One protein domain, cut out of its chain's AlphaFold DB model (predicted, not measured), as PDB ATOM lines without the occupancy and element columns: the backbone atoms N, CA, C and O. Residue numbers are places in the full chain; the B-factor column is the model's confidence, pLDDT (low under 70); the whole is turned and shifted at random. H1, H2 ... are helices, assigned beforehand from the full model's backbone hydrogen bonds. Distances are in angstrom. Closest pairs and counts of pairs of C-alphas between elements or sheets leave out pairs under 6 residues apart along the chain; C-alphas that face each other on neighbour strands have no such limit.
ATOM      1  N   PRO A   2      16.820  12.293  -9.970       58.34
ATOM      2  CA  PRO A   2      16.669  11.619  -8.686       58.34
ATOM      3  C   PRO A   2      15.922  10.301  -8.934       58.34
ATOM      4  O   PRO A   2      14.749  10.315  -9.296       58.34
ATOM      5  N   GLN A   3      16.624   9.175  -8.803       64.19
ATOM      6  CA  GLN A   3      16.122   7.840  -9.169       64.19
ATOM      7  C   GLN A   3      14.915   7.399  -8.319       64.19
ATOM      8  O   GLN A   3      14.140   6.545  -8.722       64.19
ATOM      9  N   TRP A   4      14.713   8.034  -7.163       66.81
ATOM     10  CA  TRP A   4      13.643   7.735  -6.211       66.81
ATOM     11  C   TRP A   4      12.233   8.000  -6.753       66.81
ATOM     12  O   TRP A   4      11.284   7.385  -6.287       66.81
ATOM     13  N   PHE A   5      12.080   8.894  -7.740       69.62
ATOM     14  CA  PHE A   5      10.772   9.194  -8.346       69.62
ATOM     15  C   PHE A   5      10.295   8.124  -9.332       69.62
ATOM     16  O   PHE A   5       9.137   8.146  -9.734       69.62
ATOM     17  N   THR A   6      11.182   7.218  -9.743       72.31
ATOM     18  CA  THR A   6      10.848   6.088 -10.619       72.31
ATOM     19  C   THR A   6      10.755   4.769  -9.859       72.31
ATOM     20  O   THR A   6      10.520   3.747 -10.489       72.31
ATOM     21  N   TYR A   7      10.965   4.780  -8.540       75.38
ATOM     22  CA  TYR A   7      10.885   3.570  -7.727       75.38
ATOM     23  C   TYR A   7       9.437   3.180  -7.468       75.38
ATOM     24  O   TYR A   7       8.578   4.030  -7.220       75.38
ATOM     25  N   THR A   8       9.184   1.877  -7.488       77.56
ATOM     26  CA  THR A   8       7.951   1.312  -6.943       77.56
ATOM     27  C   THR A   8       7.883   1.560  -5.430       77.56
ATOM     28  O   THR A   8       8.921   1.755  -4.782       77.56
ATOM     29  N   PRO A   9       6.686   1.533  -4.819       80.06
ATOM     30  CA  PRO A   9       6.550   1.613  -3.364       80.06
ATOM     31  C   PRO A   9       7.431   0.599  -2.617       80.06
ATOM     32  O   PRO A   9       8.088   0.954  -1.639       80.06
ATOM     33  N   ALA A  10       7.537  -0.631  -3.134       77.12
ATOM     34  CA  ALA A  10       8.395  -1.670  -2.571       77.12
ATOM     35  C   ALA A  10       9.895  -1.325  -2.650       77.12
ATOM     36  O   ALA A  10      10.626  -1.464  -1.667       77.12
ATOM     37  N   GLU A  11      10.371  -0.828  -3.793       76.12
ATOM     38  CA  GLU A  11      11.762  -0.385  -3.969       76.12
ATOM     39  C   GLU A  11      12.114   0.801  -3.069       76.12
ATOM     40  O   GLU A  11      13.213   0.867  -2.508       76.12
ATOM     41  N   PHE A  12      11.174   1.733  -2.913       80.31
ATOM     42  CA  PHE A  12      11.330   2.885  -2.039       80.31
ATOM     43  C   PHE A  12      11.381   2.458  -0.565       80.31
ATOM     44  O   PHE A  12      12.307   2.840   0.156       80.31
ATOM     45  N   GLY A  13      10.456   1.589  -0.141       76.44
ATOM     46  CA  GLY A  13      10.356   1.074   1.227       76.44
ATOM     47  C   GLY A  13      11.574   0.269   1.689       76.44
ATOM     48  O   GLY A  13      11.904   0.287   2.871       76.44
ATOM     49  N   LYS A  14      12.326  -0.353   0.769       74.19
ATOM     50  CA  LYS A  14      13.612  -1.017   1.075       74.19
ATOM     51  C   LYS A  14      14.730  -0.058   1.487       74.19
ATOM     52  O   LYS A  14      15.714  -0.491   2.080       74.19
ATOM     53  N   ARG A  15      14.632   1.235   1.163       74.69
ATOM     54  CA  ARG A  15      15.697   2.227   1.429       74.69
ATOM     55  C   ARG A  15      15.258   3.381   2.312       74.69
ATOM     56  O   ARG A  15      16.106   4.005   2.942       74.69
ATOM     57  N   HIS A  16      13.961   3.630   2.382       77.75
ATOM     58  CA  HIS A  16      13.381   4.710   3.154       77.75
ATOM     59  C   HIS A  16      12.232   4.162   3.984       77.75
ATOM     60  O   HIS A  16      11.126   3.972   3.484       77.75
ATOM     61  N   TYR A  17      12.513   3.911   5.260       81.44
ATOM     62  CA  TYR A  17      11.490   3.508   6.210       81.44
ATOM     63  C   TYR A  17      10.798   4.759   6.781       81.44
ATOM     64  O   TYR A  17      11.471   5.571   7.425       81.44
ATOM     65  N   PRO A  18       9.493   4.967   6.533       82.56
ATOM     66  CA  PRO A  18       8.765   6.105   7.084       82.56
ATOM     67  C   PRO A  18       8.478   5.912   8.579       82.56
ATOM     68  O   PRO A  18       8.319   4.787   9.049       82.56
ATOM     69  N   GLU A  19       8.354   7.012   9.329       80.94
ATOM     70  CA  GLU A  19       7.930   6.962  10.740       80.94
ATOM     71  C   GLU A  19       6.520   6.371  10.898       80.94
ATOM     72  O   GLU A  19       6.261   5.640  11.851       80.94
ATOM     73  N   ASP A  20       5.628   6.654   9.943       81.44
ATOM     74  CA  ASP A  20       4.308   6.033   9.838       81.44
ATOM     75  C   ASP A  20       4.333   4.934   8.751       81.44
ATOM     76  O   ASP A  20       4.472   5.252   7.562       81.44
ATOM     77  N   PRO A  21       4.181   3.645   9.123       76.62
ATOM     78  CA  PRO A  21       4.207   2.519   8.189       76.62
ATOM     79  C   PRO A  21       3.162   2.583   7.068       76.62
ATOM     80  O   PRO A  21       3.363   1.969   6.021       76.62
ATOM     81  N   SER A  22       2.067   3.334   7.237       78.38
ATOM     82  CA  SER A  22       1.046   3.493   6.192       78.38
ATOM     83  C   SER A  22       1.567   4.231   4.950       78.38
ATOM     84  O   SER A  22       1.040   4.040   3.853       78.38
ATOM     85  N   TYR A  23       2.658   4.993   5.081       83.50
ATOM     86  CA  TYR A  23       3.322   5.666   3.961       83.50
ATOM     87  C   TYR A  23       4.306   4.787   3.189       83.50
ATOM     88  O   TYR A  23       4.954   5.271   2.264       83.50
ATOM     89  N   GLN A  24       4.412   3.499   3.520       80.94
ATOM     90  CA  GLN A  24       5.156   2.562   2.680       80.94
ATOM     91  C   GLN A  24       4.428   2.271   1.362       80.94
ATOM     92  O   GLN A  24       5.074   1.878   0.398       80.94
ATOM     93  N   LEU A  25       3.104   2.493   1.315       83.94
ATOM     94  CA  LEU A  25       2.258   2.364   0.119       83.94
ATOM     95  C   LEU A  25       2.382   1.007  -0.608       83.94
ATOM     96  O   LEU A  25       2.023   0.911  -1.778       83.94
ATOM     97  N   MET A  26       2.872  -0.031   0.078       79.44
ATOM     98  CA  MET A  26       2.955  -1.397  -0.434       79.44
ATOM     99  C   MET A  26       1.595  -2.075  -0.307       79.44
ATOM    100  O   MET A  26       0.980  -2.078   0.763       79.44
ATOM    101  N   THR A  27       1.125  -2.647  -1.407       77.69
ATOM    102  CA  THR A  27      -0.105  -3.441  -1.433       77.69
ATOM    103  C   THR A  27       0.111  -4.802  -0.767       77.69
ATOM    104  O   THR A  27       1.241  -5.272  -0.635       77.69
ATOM    105  N   GLU A  28      -0.965  -5.480  -0.351       75.50
ATOM    106  CA  GLU A  28      -0.837  -6.845   0.188       75.50
ATOM    107  C   GLU A  28      -0.306  -7.844  -0.854       75.50
ATOM    108  O   GLU A  28       0.406  -8.777  -0.491       75.50
ATOM    109  N   GLU A  29      -0.575  -7.619  -2.146       70.50
ATOM    110  CA  GLU A  29       0.006  -8.412  -3.243       70.50
ATOM    111  C   GLU A  29       1.533  -8.247  -3.341       70.50
ATOM    112  O   GLU A  29       2.231  -9.182  -3.729       70.50
ATOM    113  N   GLU A  30       2.067  -7.097  -2.923       66.06
ATOM    114  CA  GLU A  30       3.508  -6.810  -2.846       66.06
ATOM    115  C   GLU A  30       4.144  -7.260  -1.516       66.06
ATOM    116  O   GLU A  30       5.319  -6.989  -1.265       66.06
ATOM    117  N   GLY A  31       3.391  -7.964  -0.663       67.38
ATOM    118  CA  GLY A  31       3.848  -8.438   0.648       67.38
ATOM    119  C   GLY A  31       3.479  -7.523   1.820       67.38
ATOM    120  O   GLY A  31       3.810  -7.844   2.962       67.38
ATOM    121  N   GLY A  32       2.752  -6.431   1.558       78.25
ATOM    122  CA  GLY A  32       2.279  -5.483   2.563       78.25
ATOM    123  C   GLY A  32       3.378  -4.589   3.144       78.25
ATOM    124  O   GLY A  32       4.536  -4.621   2.731       78.25
ATOM    125  N   ALA A  33       3.003  -3.754   4.116       81.12
ATOM    126  CA  ALA A  33       3.957  -2.891   4.806       81.12
ATOM    127  C   ALA A  33       4.988  -3.729   5.585       81.12
ATOM    128  O   ALA A  33       4.641  -4.580   6.406       81.12
ATOM    129  N   VAL A  34       6.266  -3.449   5.347       80.88
ATOM    130  CA  VAL A  34       7.400  -4.068   6.031       80.88
ATOM    131  C   VAL A  34       7.476  -3.506   7.450       80.88
ATOM    132  O   VAL A  34       7.352  -2.299   7.655       80.88
ATOM    133  N   THR A  35       7.681  -4.360   8.452       83.44
ATOM    134  CA  THR A  35       7.887  -3.891   9.831       83.44
ATOM    135  C   THR A  35       9.290  -3.322  10.012       83.44
ATOM    136  O   THR A  35      10.211  -3.653   9.264       83.44
ATOM    137  N   TRP A  36       9.489  -2.498  11.039       79.88
ATOM    138  CA  TRP A  36      10.802  -1.931  11.341       79.88
ATOM    139  C   TRP A  36      11.833  -3.033  11.585       79.88
ATOM    140  O   TRP A  36      12.941  -2.973  11.061       79.88
ATOM    141  N   GLU A  37      11.448  -4.078  12.316       80.94
ATOM    142  CA  GLU A  37      12.301  -5.229  12.599       80.94
ATOM    143  C   GLU A  37      12.712  -5.947  11.311       80.94
ATOM    144  O   GLU A  37      13.893  -6.238  11.126       80.94
ATOM    145  N   ALA A  38      11.768  -6.199  10.398       75.69
ATOM    146  CA  ALA A  38      12.055  -6.823   9.107       75.69
ATOM    147  C   ALA A  38      12.944  -5.932   8.227       75.69
ATOM    148  O   ALA A  38      13.845  -6.429   7.555       75.69
ATOM    149  N   TYR A  39      12.745  -4.614   8.284       75.19
ATOM    150  CA  TYR A  39      13.557  -3.640   7.566       75.19
ATOM    151  C   TYR A  39      15.014  -3.621   8.054       75.19
ATOM    152  O   TYR A  39      15.932  -3.729   7.245       75.19
ATOM    153  N   ILE A  40      15.253  -3.544   9.369       73.94
ATOM    154  CA  ILE A  40      16.621  -3.478   9.919       73.94
ATOM    155  C   ILE A  40      17.358  -4.821   9.900       73.94
ATOM    156  O   ILE A  40      18.585  -4.842   9.984       73.94
ATOM    157  N   THR A  41      16.628  -5.939   9.839       73.56
ATOM    158  CA  THR A  41      17.212  -7.291   9.785       73.56
ATOM    159  C   THR A  41      17.322  -7.845   8.368       73.56
ATOM    160  O   THR A  41      17.879  -8.931   8.193       73.56
ATOM    161  N   ALA A  42      16.838  -7.113   7.358       68.25
ATOM    162  CA  ALA A  42      16.994  -7.491   5.963       68.25
ATOM    163  C   ALA A  42      18.479  -7.717   5.654       68.25
ATOM    164  O   ALA A  42      19.323  -6.846   5.884       68.25
ATOM    165  N   ALA A  43      18.807  -8.914   5.162       67.88
ATOM    166  CA  ALA A  43      20.185  -9.261   4.861       67.88
ATOM    167  C   ALA A  43      20.745  -8.256   3.839       67.88
ATOM    168  O   ALA A  43      20.109  -8.027   2.805       67.88
TER     169      ALA A  43
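This is residues 2 to 43 of the 169 residues of an uncharacterized protein of Sphaerobolus stellatus (strain SS14) (UniProt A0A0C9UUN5). Four short helices are strung along a winding chain, with H4, the longest, near one end of the long axis and H1 near the other, while H2 and H3 touch between them. From H3 the chain runs out through a loop that turns near Glu 29 and comes back to H4. The printed part has 42 residues with four named helices, in the order H1, H2, H3, H4, and no named strand; the class is all helix, though under half of the residues, 19 of 42, are in named elements. The whole is compact, with a radius of gyration of the C-alphas of 10.0 A, and the C-alphas span 27 by 21 by 20 A.

Begin with the longest helix, H4, residues 36 to 41: find C-alpha 36 at (10.802, -1.931, 11.341), and from there the helix runs 8.5 A to C-alpha 41 at (17.212, -7.291, 9.785). Going back along the chain you reach H3, residues 21 to 24, 5.6 A from first to last C-alpha. Before it comes H2, residues 9 to 13, which covers 6.0 A and ends at C-alpha 13, at (10.356, 1.074, 1.227). Nearest the first printed residue is H1, residues 3 to 6, 5.7 A long, with C-alpha 3 at (16.122, 7.840, -9.169).

Look first around H4: it touches no helix, and it is apart from H1, H2 and H3. Next look at H2 and H3, which touch, with 4 pairs of C-alphas within 8 A; their closest C-alphas, those of Gly 13 and Gln 24, are 5.6 A apart. H1 and H2 are close but not clearly touching; their closest C-alphas, those of Trp 4 and Phe 12, are 6.8 A apart. H1 and H3 are apart. On the backbone N and O atoms, every O i to N i+4 pair is within hydrogen-bond range in H2 and H4. H1 and H3, of four residues each, are too short for such a pair, but in each the one O i to N i+3 pair is within range.

The two C-alphas farthest apart are those of Pro 2 and Glu 37, at 27.5 A; from the first printed C-alpha, Pro 2, to the last, Ala 43, is 25.1 A. The printed part has no cut. The link from H3 to H4, of 11 residues, is long; the link from H2 to H3, of 7, is short, and the link from H1 to H2, of 2, is tight. Read the B-factor column for the model's confidence: the mean pLDDT of the printed part is 75.9, and the values under 70 are at residues 2 to 5, 30 to 31 and 42 to 43.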